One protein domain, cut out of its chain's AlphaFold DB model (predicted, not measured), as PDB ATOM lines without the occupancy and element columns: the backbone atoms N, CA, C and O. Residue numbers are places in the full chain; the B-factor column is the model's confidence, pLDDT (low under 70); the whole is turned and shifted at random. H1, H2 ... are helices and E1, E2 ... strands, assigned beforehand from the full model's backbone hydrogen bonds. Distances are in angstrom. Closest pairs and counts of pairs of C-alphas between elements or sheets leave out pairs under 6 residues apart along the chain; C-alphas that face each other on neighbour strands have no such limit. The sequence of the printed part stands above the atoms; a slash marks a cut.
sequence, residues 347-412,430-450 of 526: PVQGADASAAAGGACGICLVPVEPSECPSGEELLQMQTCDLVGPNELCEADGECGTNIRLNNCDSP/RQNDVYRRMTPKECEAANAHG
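Overview. This is residues 347 to 412 and 430 to 450 of the 526 residues of the protein "Hypothetical protein" of Coccolithus braarudii (UniProt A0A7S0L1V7). With little regular structure, this is mostly loop around a small antiparallel sheet, with H1 and H2 toward opposite ends of the longest axis. Of 87 printed residues, 25 are in named elements, in the order E1, H1, E2, E3, H2; the sheet runs E1, E3, E2, and the class is mixed. The whole is compact, radius of gyration of the C-alphas 12.4 A, spanning 35 by 26 by 22 A.

Arrangement. Start at inner strand E3, residues 434 to 437. E1, residues 365 to 367, is antiparallel to it at 144 degrees; find N 366 and O 436 3.0 A apart. E2, residues 393 to 395, is antiparallel to E3 at 135 degrees, with N 394 and O 435 2.9 A apart. E1, H1 (residues 376 to 379) and E2 form a split strand-helix-strand unit, E3 between its strands, with a right-handed crossover. H1, too short for an O i to N i+4 pair, is only just not on the sheet, with 4 pairs of C-alphas within 10 A. H2, residues 440 to 450, with every such pair within hydrogen-bond range, is not on it and apart from H1.

Along the chain. Find E1's start at C-alpha 365 (13.557, 16.743, -12.083). H2 runs 15.5 A to C-alpha 450 (26.890, 11.196, -8.706).

Size, cuts and confidence. Residues 413 to 429 are cut out, a 12.3 A gap between C-alphas 412 and 430. The H1 to E2 link is long. Residues 347 to 356 are among those under pLDDT 70.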
ATOM      1  N   PRO A 347      15.801  -1.129 -18.217       35.22
ATOM      2  CA  PRO A 347      16.788  -0.410 -17.450       35.22
ATOM      3  C   PRO A 347      17.605   0.262 -18.543       35.22
ATOM      4  O   PRO A 347      18.190  -0.426 -19.388       35.22
ATOM      5  N   VAL A 348      17.583   1.591 -18.608       40.72
ATOM      6  CA  VAL A 348      18.749   2.272 -19.141       40.72
ATOM      7  C   VAL A 348      19.857   1.698 -18.271       40.72
ATOM      8  O   VAL A 348      19.886   1.949 -17.069       40.72
ATOM      9  N   GLN A 349      20.615   0.739 -18.803       33.78
ATOM     10  CA  GLN A 349      21.677   0.088 -18.059       33.78
ATOM     11  C   GLN A 349      22.666   1.207 -17.734       33.78
ATOM     12  O   GLN A 349      23.395   1.650 -18.615       33.78
ATOM     13  N   GLY A 350      22.584   1.729 -16.507       38.28
ATOM     14  CA  GLY A 350      23.307   2.919 -16.056       38.28
ATOM     15  C   GLY A 350      22.456   4.082 -15.522       38.28
ATOM     16  O   GLY A 350      23.042   5.027 -15.013       38.28
ATOM     17  N   ALA A 351      21.120   4.046 -15.588       40.34
ATOM     18  CA  ALA A 351      20.298   4.985 -14.827       40.34
ATOM     19  C   ALA A 351      20.142   4.437 -13.407       40.34
ATOM     20  O   ALA A 351      19.232   3.661 -13.111       40.34
ATOM     21  N   ASP A 352      21.084   4.801 -12.541       41.09
ATOM     22  CA  ASP A 352      20.858   4.771 -11.102       41.09
ATOM     23  C   ASP A 352      19.487   5.410 -10.815       41.09
ATOM     24  O   ASP A 352      19.084   6.339 -11.509       41.09
ATOM     25  N   ALA A 353      18.770   4.993  -9.771       42.69
ATOM     26  CA  ALA A 353      17.573   5.721  -9.318       42.69
ATOM     27  C   ALA A 353      17.875   7.196  -8.932       42.69
ATOM     28  O   ALA A 353      16.969   7.949  -8.595       42.69
ATOM     29  N   SER A 354      19.152   7.602  -8.985       42.81
ATOM     30  CA  SER A 354      19.659   8.970  -8.880       42.81
ATOM     31  C   SER A 354      19.986   9.650 -10.219       42.81
ATOM     32  O   SER A 354      20.431  10.795 -10.207       42.81
ATOM     33  N   ALA A 355      19.833   8.984 -11.367       52.88
ATOM     34  CA  ALA A 355      19.846   9.656 -12.661       52.88
ATOM     35  C   ALA A 355      18.561  10.477 -12.721       52.88
ATOM     36  O   ALA A 355      17.477   9.920 -12.875       52.88
ATOM     37  N   ALA A 356      18.694  11.782 -12.479       63.19
ATOM     38  CA  ALA A 356      17.569  12.694 -12.375       63.19
ATOM     39  C   ALA A 356      16.580  12.453 -13.526       63.19
ATOM     40  O   ALA A 356      16.970  12.448 -14.700       63.19
ATOM     41  N   ALA A 357      15.304  12.258 -13.181       79.56
ATOM     42  CA  ALA A 357      14.224  12.365 -14.155       79.56
ATOM     43  C   ALA A 357      14.366  13.708 -14.898       79.56
ATOM     44  O   ALA A 357      15.022  14.627 -14.408       79.56
ATOM     45  N   GLY A 358      13.817  13.850 -16.100       81.75
ATOM     46  CA  GLY A 358      13.987  15.071 -16.896       81.75
ATOM     47  C   GLY A 358      14.987  14.947 -18.046       81.75
ATOM     48  O   GLY A 358      14.936  15.742 -18.988       81.75
ATOM     49  N   GLY A 359      15.869  13.939 -18.019       80.44
ATOM     50  CA  GLY A 359      16.940  13.785 -19.008       80.44
ATOM     51  C   GLY A 359      16.442  13.725 -20.458       80.44
ATOM     52  O   GLY A 359      17.087  14.277 -21.347       80.44
ATOM     53  N   ALA A 360      15.262  13.143 -20.697       74.75
ATOM     54  CA  ALA A 360      14.661  13.082 -22.032       74.75
ATOM     55  C   ALA A 360      14.227  14.461 -22.577       74.75
ATOM     56  O   ALA A 360      14.138  14.628 -23.789       74.75
ATOM     57  N   CYS A 361      14.025  15.450 -21.703       78.19
ATOM     58  CA  CYS A 361      13.685  16.832 -22.059       78.19
ATOM     59  C   CYS A 361      14.858  17.807 -21.870       78.19
ATOM     60  O   CYS A 361      14.684  19.017 -21.995       78.19
ATOM     61  N   GLY A 362      16.057  17.314 -21.536       86.44
ATOM     62  CA  GLY A 362      17.207  18.172 -21.234       86.44
ATOM     63  C   GLY A 362      17.038  19.004 -19.956       86.44
ATOM     64  O   GLY A 362      17.629  20.078 -19.840       86.44
ATOM     65  N   ILE A 363      16.232  18.530 -19.004       89.44
ATOM     66  CA  ILE A 363      16.007  19.158 -17.693       89.44
ATOM     67  C   ILE A 363      16.386  18.179 -16.575       89.44
ATOM     68  O   ILE A 363      16.604  17.000 -16.839       89.44
ATOM     69  N   CYS A 364      16.471  18.645 -15.328       93.12
ATOM     70  CA  CYS A 364      16.542  17.739 -14.179       93.12
ATOM     71  C   CYS A 364      15.339  17.960 -13.284       93.12
ATOM     72  O   CYS A 364      15.005  19.090 -12.932       93.12
ATOM     73  N   LEU A 365      14.729  16.855 -12.912       93.81
ATOM     74  CA  LEU A 365      13.557  16.743 -12.083       93.81
ATOM     75  C   LEU A 365      13.951  15.899 -10.880       93.81
ATOM     76  O   LEU A 365      14.600  14.855 -11.010       93.81
ATOM     77  N   VAL A 366      13.559  16.368  -9.706       94.44
ATOM     78  CA  VAL A 366      13.763  15.659  -8.447       94.44
ATOM     79  C   VAL A 366      12.395  15.444  -7.810       94.44
ATOM     80  O   VAL A 366      11.661  16.422  -7.681       94.44
ATOM     81  N   PRO A 367      12.045  14.202  -7.432       94.19
ATOM     82  CA  PRO A 367      10.878  13.925  -6.602       94.19
ATOM     83  C   PRO A 367      10.828  14.871  -5.403       94.19
ATOM     84  O   PRO A 367      11.836  15.005  -4.709       94.19
ATOM     85  N   VAL A 368       9.694  15.521  -5.146       94.75
ATOM     86  CA  VAL A 368       9.563  16.305  -3.908       94.75
ATOM     87  C   VAL A 368       9.362  15.404  -2.697       94.75
ATOM     88  O   VAL A 368       8.878  14.276  -2.811       94.75
ATOM     89  N   GLU A 369       9.726  15.889  -1.519       91.44
ATOM     90  CA  GLU A 369       9.425  15.164  -0.287       91.44
ATOM     91  C   GLU A 369       7.930  15.290   0.063       91.44
ATOM     92  O   GLU A 369       7.328  16.326  -0.223       91.44
ATOM     93  N   PRO A 370       7.317  14.312   0.761       88.81
ATOM     94  CA  PRO A 370       5.903  14.373   1.152       88.81
ATOM     95  C   PRO A 370       5.482  15.655   1.892       88.81
ATOM     96  O   PRO A 370       4.326  16.060   1.850       88.81
ATOM     97  N   SER A 371       6.411  16.311   2.596       89.50
ATOM     98  CA  SER A 371       6.166  17.582   3.293       89.50
ATOM     99  C   SER A 371       6.135  18.812   2.383       89.50
ATOM    100  O   SER A 371       5.691  19.871   2.815       89.50
ATOM    101  N   GLU A 372       6.669  18.697   1.172       93.44
ATOM    102  CA  GLU A 372       6.685  19.742   0.140       93.44
ATOM    103  C   GLU A 372       5.511  19.588  -0.831       93.44
ATOM    104  O   GLU A 372       5.393  20.340  -1.797       93.44
ATOM    105  N   CYS A 373       4.656  18.598  -0.582       92.62
ATOM    106  CA  CYS A 373       3.531  18.313  -1.435       92.62
ATOM    107  C   CYS A 373       2.504  19.442  -1.396       92.62
ATOM    108  O   CYS A 373       2.119  19.884  -0.307       92.62
ATOM    109  N   PRO A 374       2.047  19.891  -2.575       89.88
ATOM    110  CA  PRO A 374       0.984  20.869  -2.661       89.88
ATOM    111  C   PRO A 374      -0.326  20.297  -2.114       89.88
ATOM    112  O   PRO A 374      -0.497  19.084  -1.948       89.88
ATOM    113  N   SER A 375      -1.271  21.186  -1.829       83.88
ATOM    114  CA  SER A 375      -2.636  20.793  -1.497       83.88
ATOM    115  C   SER A 375      -3.309  20.068  -2.669       83.88
ATOM    116  O   SER A 375      -2.919  20.214  -3.827       83.88
ATOM    117  N   GLY A 376      -4.369  19.306  -2.382       75.38
ATOM    118  CA  GLY A 376      -5.140  18.618  -3.424       75.38
ATOM    119  C   GLY A 376      -5.707  19.550  -4.505       75.38
ATOM    120  O   GLY A 376      -5.814  19.140  -5.652       75.38
ATOM    121  N   GLU A 377      -6.044  20.798  -4.162       71.00
ATOM    122  CA  GLU A 377      -6.521  21.796  -5.132       71.00
ATOM    123  C   GLU A 377      -5.390  22.303  -6.036       71.00
ATOM    124  O   GLU A 377      -5.580  22.431  -7.243       71.00
ATOM    125  N   GLU A 378      -4.204  22.532  -5.471       81.56
ATOM    126  CA  GLU A 378      -3.019  22.938  -6.229       81.56
ATOM    127  C   GLU A 378      -2.560  21.829  -7.181       81.56
ATOM    128  O   GLU A 378      -2.277  22.123  -8.337       81.56
ATOM    129  N   LEU A 379      -2.573  20.562  -6.745       80.12
ATOM    130  CA  LEU A 379      -2.257  19.400  -7.591       80.12
ATOM    131  C   LEU A 379      -3.088  19.367  -8.884       80.12
ATOM    132  O   LEU A 379      -2.543  19.110  -9.950       80.12
ATOM    133  N   LEU A 380      -4.385  19.689  -8.812       67.38
ATOM    134  CA  LEU A 380      -5.286  19.704  -9.976       67.38
ATOM    135  C   LEU A 380      -4.973  20.815 -10.990       67.38
ATOM    136  O   LEU A 380      -5.457  20.765 -12.118       67.38
ATOM    137  N   GLN A 381      -4.220  21.835 -10.583       77.25
ATOM    138  CA  GLN A 381      -3.873  22.995 -11.408       77.25
ATOM    139  C   GLN A 381      -2.405  22.979 -11.852       77.25
ATOM    140  O   GLN A 381      -1.955  23.907 -12.530       77.25
ATOM    141  N   MET A 382      -1.638  21.960 -11.457       84.75
ATOM    142  CA  MET A 382      -0.223  21.867 -11.786       84.75
ATOM    143  C   MET A 382      -0.007  21.544 -13.261       84.75
ATOM    144  O   MET A 382      -0.754  20.801 -13.889       84.75
ATOM    145  N   GLN A 383       1.049  22.132 -13.815       86.38
ATOM    146  CA  GLN A 383       1.501  21.834 -15.168       86.38
ATOM    147  C   GLN A 383       2.346  20.554 -15.178       86.38
ATOM    148  O   GLN A 383       2.949  20.184 -14.166       86.38
ATOM    149  N   THR A 384       2.439  19.926 -16.348       85.25
ATOM    150  CA  THR A 384       3.312  18.775 -16.590       85.25
ATOM    151  C   THR A 384       4.790  19.170 -16.522       85.25
ATOM    152  O   THR A 384       5.174  20.317 -16.787       85.25
ATOM    153  N   CYS A 385       5.660  18.220 -16.166       90.88
ATOM    154  CA  CYS A 385       7.074  18.513 -15.907       90.88
ATOM    155  C   CYS A 385       7.899  19.004 -17.103       90.88
ATOM    156  O   CYS A 385       8.998  19.532 -16.908       90.88
ATOM    157  N   ASP A 386       7.398  18.879 -18.327       83.19
ATOM    158  CA  ASP A 386       8.013  19.426 -19.535       83.19
ATOM    159  C   ASP A 386       7.749  20.930 -19.741       83.19
ATOM    160  O   ASP A 386       8.462  21.567 -20.521       83.19
ATOM    161  N   LEU A 387       6.789  21.518 -19.015       86.19
ATOM    162  CA  LEU A 387       6.356  22.909 -19.197       86.19
ATOM    163  C   LEU A 387       6.792  23.866 -18.078       86.19
ATOM    164  O   LEU A 387       6.929  25.064 -18.327       86.19
ATOM    165  N   VAL A 388       7.057  23.361 -16.872       91.12
ATOM    166  CA  VAL A 388       7.368  24.205 -15.703       91.12
ATOM    167  C   VAL A 388       8.759  24.831 -15.762       91.12
ATOM    168  O   VAL A 388       9.702  24.243 -16.289       91.12
ATOM    169  N   GLY A 389       8.932  26.017 -15.185       93.38
ATOM    170  CA  GLY A 389      10.211  26.708 -15.050       93.38
ATOM    171  C   GLY A 389      11.127  26.125 -13.960       93.38
ATOM    172  O   GLY A 389      10.732  25.278 -13.162       93.38
ATOM    173  N   PRO A 390      12.406  26.544 -13.901       94.56
ATOM    174  CA  PRO A 390      13.301  26.150 -12.816       94.56
ATOM    175  C   PRO A 390      12.753  26.519 -11.427       94.56
ATOM    176  O   PRO A 390      12.350  27.657 -11.203       94.56
ATOM    177  N   ASN A 391      12.855  25.585 -10.482       95.06
ATOM    178  CA  ASN A 391      12.318  25.579  -9.114       95.06
ATOM    179  C   ASN A 391      10.802  25.441  -8.964       95.06
ATOM    180  O   ASN A 391      10.328  25.417  -7.830       95.06
ATOM    181  N   GLU A 392      10.052  25.321 -10.052       95.94
ATOM    182  CA  GLU A 392       8.614  25.086  -9.976       95.94
ATOM    183  C   GLU A 392       8.310  23.600  -9.752       95.94
ATOM    184  O   GLU A 392       9.119  22.718 -10.076       95.94
ATOM    185  N   LEU A 393       7.149  23.349  -9.147       96.19
ATOM    186  CA  LEU A 393       6.598  22.012  -8.981       96.19
ATOM    187  C   LEU A 393       5.798  21.637 -10.221       96.19
ATOM    188  O   LEU A 393       5.084  22.472 -10.771       96.19
ATOM    189  N   CYS A 394       5.883  20.377 -10.612       93.38
ATOM    190  CA  CYS A 394       5.108  19.799 -11.693       93.38
ATOM    191  C   CYS A 394       4.509  18.468 -11.276       93.38
ATOM    192  O   CYS A 394       5.083  17.750 -10.453       93.38
ATOM    193  N   GLU A 395       3.350  18.173 -11.846       90.31
ATOM    194  CA  GLU A 395       2.752  16.845 -11.818       90.31
ATOM    195  C   GLU A 395       3.414  16.019 -12.931       90.31
ATOM    196  O   GLU A 395       3.828  16.577 -13.960       90.31
ATOM    197  N   ALA A 396       3.631  14.733 -12.668       85.81
ATOM    198  CA  ALA A 396       4.460  13.892 -13.497       85.81
ATOM    199  C   ALA A 396       3.772  12.603 -13.945       85.81
ATOM    200  O   ALA A 396       3.795  11.563 -13.290       85.81
ATOM    201  N   ASP A 397       3.329  12.641 -15.188       74.44
ATOM    202  CA  ASP A 397       2.596  11.605 -15.898       74.44
ATOM    203  C   ASP A 397       3.509  10.733 -16.789       74.44
ATOM    204  O   ASP A 397       3.050   9.964 -17.645       74.44
ATOM    205  N   GLY A 398       4.829  10.810 -16.599       74.56
ATOM    206  CA  GLY A 398       5.838  10.017 -17.315       74.56
ATOM    207  C   GLY A 398       6.571  10.780 -18.412       74.56
ATOM    208  O   GLY A 398       7.503  10.254 -19.034       74.56
ATOM    209  N   GLU A 399       6.181  12.026 -18.657       77.50
ATOM    210  CA  GLU A 399       6.931  12.971 -19.472       77.50
ATOM    211  C   GLU A 399       8.370  13.132 -18.971       77.50
ATOM    212  O   GLU A 399       8.706  12.963 -17.804       77.50
ATOM    213  N   CYS A 400       9.283  13.417 -19.894       79.88
ATOM    214  CA  CYS A 400      10.697  13.610 -19.578       79.88
ATOM    215  C   CYS A 400      11.383  12.455 -18.808       79.88
ATOM    216  O   CYS A 400      12.489  12.635 -18.290       79.88
ATOM    217  N   GLY A 401      10.781  11.261 -18.769       81.56
ATOM    218  CA  GLY A 401      11.285  10.112 -18.017       81.56
ATOM    219  C   GLY A 401      10.978  10.166 -16.519       81.56
ATOM    220  O   GLY A 401      11.705   9.545 -15.742       81.56
ATOM    221  N   THR A 402       9.957  10.918 -16.102       85.69
ATOM    222  CA  THR A 402       9.431  10.875 -14.736       85.69
ATOM    223  C   THR A 402       8.831   9.506 -14.418       85.69
ATOM    224  O   THR A 402       8.400   8.748 -15.291       85.69
ATOM    225  N   ASN A 403       8.889   9.121 -13.144       78.56
ATOM    226  CA  ASN A 403       8.320   7.863 -12.680       78.56
ATOM    227  C   ASN A 403       6.828   8.041 -12.373       78.56
ATOM    228  O   ASN A 403       6.502   8.573 -11.320       78.56
ATOM    229  N   ILE A 404       5.977   7.480 -13.236       69.88
ATOM    230  CA  ILE A 404       4.496   7.424 -13.162       69.88
ATOM    231  C   ILE A 404       3.912   6.637 -11.970       69.88
ATOM    232  O   ILE A 404       2.767   6.175 -12.004       69.88
ATOM    233  N   ARG A 405       4.761   6.293 -11.000       68.44
ATOM    234  CA  ARG A 405       4.455   5.447  -9.836       68.44
ATOM    235  C   ARG A 405       5.117   5.964  -8.558       68.44
ATOM    236  O   ARG A 405       5.265   5.200  -7.605       68.44
ATOM    237  N   LEU A 406       5.627   7.190  -8.564       83.19
ATOM    238  CA  LEU A 406       6.315   7.797  -7.431       83.19
ATOM    239  C   LEU A 406       5.349   8.050  -6.256       83.19
ATOM    240  O   LEU A 406       5.693   7.744  -5.117       83.19
ATOM    241  N   ASN A 407       4.162   8.574  -6.553       81.69
ATOM    242  CA  ASN A 407       3.026   8.920  -5.709       81.69
ATOM    243  C   ASN A 407       3.427   9.561  -4.372       81.69
ATOM    244  O   ASN A 407       2.880   9.259  -3.313       81.69
ATOM    245  N   ASN A 408       4.445  10.416  -4.416       88.50
ATOM    246  CA  ASN A 408       5.060  11.052  -3.255       88.50
ATOM    247  C   ASN A 408       4.154  12.098  -2.600       88.50
ATOM    248  O   ASN A 408       4.381  12.425  -1.437       88.50
ATOM    249  N   CYS A 409       3.124  12.567  -3.310       87.19
ATOM    250  CA  CYS A 409       2.154  13.535  -2.815       87.19
ATOM    251  C   CYS A 409       0.757  12.967  -2.588       87.19
ATOM    252  O   CYS A 409      -0.243  13.668  -2.752       87.19
ATOM    253  N   ASP A 410       0.684  11.713  -2.136       73.94
ATOM    254  CA  ASP A 410      -0.512  11.150  -1.505       73.94
ATOM    255  C   ASP A 410      -0.938  12.027  -0.315       73.94
ATOM    256  O   ASP A 410      -0.498  11.853   0.824       73.94
ATOM    257  N   SER A 411      -1.809  13.001  -0.574       56.91
ATOM    258  CA  SER A 411      -2.470  13.742   0.488       56.91
ATOM    259  C   SER A 411      -3.373  12.754   1.229       56.91
ATOM    260  O   SER A 411      -4.283  12.194   0.608       56.91
ATOM    261  N   PRO A 412      -3.192  12.510   2.544       41.91
ATOM    262  CA  PRO A 412      -4.245  11.859   3.306       41.91
ATOM    263  C   PRO A 412      -5.526  12.693   3.144       41.91
ATOM    264  O   PRO A 412      -5.441  13.922   3.049       41.91
ATOM    265  N   ARG A 430      -4.969   8.608  -7.712       50.03
ATOM    266  CA  ARG A 430      -3.803   7.992  -8.366       50.03
ATOM    267  C   ARG A 430      -3.084   8.980  -9.270       50.03
ATOM    268  O   ARG A 430      -3.719   9.537 -10.154       50.03
ATOM    269  N   GLN A 431      -1.770   9.059  -9.030       59.81
ATOM    270  CA  GLN A 431      -0.738   9.862  -9.699       59.81
ATOM    271  C   GLN A 431      -0.600  11.285  -9.145       59.81
ATOM    272  O   GLN A 431      -0.702  12.264  -9.859       59.81
ATOM    273  N   ASN A 432      -0.332  11.407  -7.838       72.81
ATOM    274  CA  ASN A 432       0.232  12.642  -7.279       72.81
ATOM    275  C   ASN A 432       1.769  12.549  -7.326       72.81
ATOM    276  O   ASN A 432       2.449  12.574  -6.291       72.81
ATOM    277  N   ASP A 433       2.296  12.329  -8.529       87.56
ATOM    278  CA  ASP A 433       3.713  12.153  -8.832       87.56
ATOM    279  C   ASP A 433       4.373  13.534  -8.961       87.56
ATOM    280  O   ASP A 433       4.571  14.045 -10.054       87.56
ATOM    281  N   VAL A 434       4.705  14.198  -7.856       92.44
ATOM    282  CA  VAL A 434       5.201  15.581  -7.933       92.44
ATOM    283  C   VAL A 434       6.718  15.636  -8.002       92.44
ATOM    284  O   VAL A 434       7.432  15.093  -7.153       92.44
ATOM    285  N   TYR A 435       7.230  16.380  -8.973       95.06
ATOM    286  CA  TYR A 435       8.647  16.693  -9.081       95.06
ATOM    287  C   TYR A 435       8.863  18.195  -8.960       95.06
ATOM    288  O   TYR A 435       8.005  19.005  -9.293       95.06
ATOM    289  N   ARG A 436      10.058  18.578  -8.516       95.81
ATOM    290  CA  ARG A 436      10.580  19.934  -8.662       95.81
ATOM    291  C   ARG A 436      11.581  19.960  -9.803       95.81
ATOM    292  O   ARG A 436      12.528  19.163  -9.821       95.81
ATOM    293  N   ARG A 437      11.439  20.917 -10.718       94.31
ATOM    294  CA  ARG A 437      12.466  21.176 -11.731       94.31
ATOM    295  C   ARG A 437      13.656  21.879 -11.092       94.31
ATOM    296  O   ARG A 437      13.519  22.954 -10.522       94.31
ATOM    297  N   MET A 438      14.844  21.305 -11.203       93.75
ATOM    298  CA  MET A 438      16.068  21.940 -10.718       93.75
ATOM    299  C   MET A 438      16.515  23.066 -11.655       93.75
ATOM    300  O   MET A 438      16.303  23.037 -12.871       93.75
ATOM    301  N   THR A 439      17.218  24.048 -11.100       94.31
ATOM    302  CA  THR A 439      18.000  24.998 -11.895       94.31
ATOM    303  C   THR A 439      19.172  24.300 -12.595       94.31
ATOM    304  O   THR A 439      19.698  23.312 -12.077       94.31
ATOM    305  N   PRO A 440      19.677  24.838 -13.722       90.38
ATOM    306  CA  PRO A 440      20.871  24.295 -14.380       90.38
ATOM    307  C   PRO A 440      22.078  24.155 -13.439       90.38
ATOM    308  O   PRO A 440      22.823  23.185 -13.510       90.38
ATOM    309  N   LYS A 441      22.235  25.082 -12.487       92.06
ATOM    310  CA  LYS A 441      23.311  25.031 -11.490       92.06
ATOM    311  C   LYS A 441      23.131  23.887 -10.485       92.06
ATOM    312  O   LYS A 441      24.103  23.235 -10.114       92.06
ATOM    313  N   GLU A 442      21.904  23.655 -10.024       90.81
ATOM    314  CA  GLU A 442      21.580  22.525  -9.147       90.81
ATOM    315  C   GLU A 442      21.737  21.185  -9.883       90.81
ATOM    316  O   GLU A 442      22.301  20.254  -9.313       90.81
ATOM    317  N   CYS A 443      21.329  21.113 -11.154       87.00
ATOM    318  CA  CYS A 443      21.576  19.979 -12.049       87.00
ATOM    319  C   CYS A 443      23.068  19.636 -12.143       87.00
ATOM    320  O   CYS A 443      23.470  18.493 -11.933       87.00
ATOM    321  N   GLU A 444      23.903  20.630 -12.465       87.25
ATOM    322  CA  GLU A 444      25.354  20.462 -12.571       87.25
ATOM    323  C   GLU A 444      25.955  19.966 -11.253       87.25
ATOM    324  O   GLU A 444      26.788  19.059 -11.258       87.25
ATOM    325  N   ALA A 445      25.498  20.505 -10.119       85.25
ATOM    326  CA  ALA A 445      25.938  20.071  -8.799       85.25
ATOM    327  C   ALA A 445      25.516  18.624  -8.492       85.25
ATOM    328  O   ALA A 445      26.348  17.825  -8.060       85.25
ATOM    329  N   ALA A 446      24.258  18.257  -8.750       80.69
ATOM    330  CA  ALA A 446      23.754  16.898  -8.545       80.69
ATOM    331  C   ALA A 446      24.530  15.874  -9.390       80.69
ATOM    332  O   ALA A 446      24.983  14.848  -8.876       80.69
ATOM    333  N   ASN A 447      24.795  16.207 -10.657       79.50
ATOM    334  CA  ASN A 447      25.587  15.376 -11.562       79.50
ATOM    335  C   ASN A 447      27.060  15.275 -11.134       79.50
ATOM    336  O   ASN A 447      27.663  14.205 -11.239       79.50
ATOM    337  N   ALA A 448      27.640  16.352 -10.596       79.12
ATOM    338  CA  ALA A 448      29.008  16.343 -10.078       79.12
ATOM    339  C   ALA A 448      29.170  15.430  -8.848       79.12
ATOM    340  O   ALA A 448      30.241  14.853  -8.645       79.12
ATOM    341  N   HIS A 449      28.117  15.258  -8.044       67.38
ATOM    342  CA  HIS A 449      28.135  14.384  -6.869       67.38
ATOM    343  C   HIS A 449      27.887  12.899  -7.195       67.38
ATOM    344  O   HIS A 449      28.411  12.038  -6.483       67.38
ATOM    345  N   GLY A 450      27.185  12.579  -8.290       58.66
ATOM    346  CA  GLY A 450      26.890  11.196  -8.706       58.66
ATOM    347  C   GLY A 450      28.127  10.349  -9.049       58.66
ATOM    348  O   GLY A 450      28.160   9.151  -8.778       58.66
TER     349      GLY A 450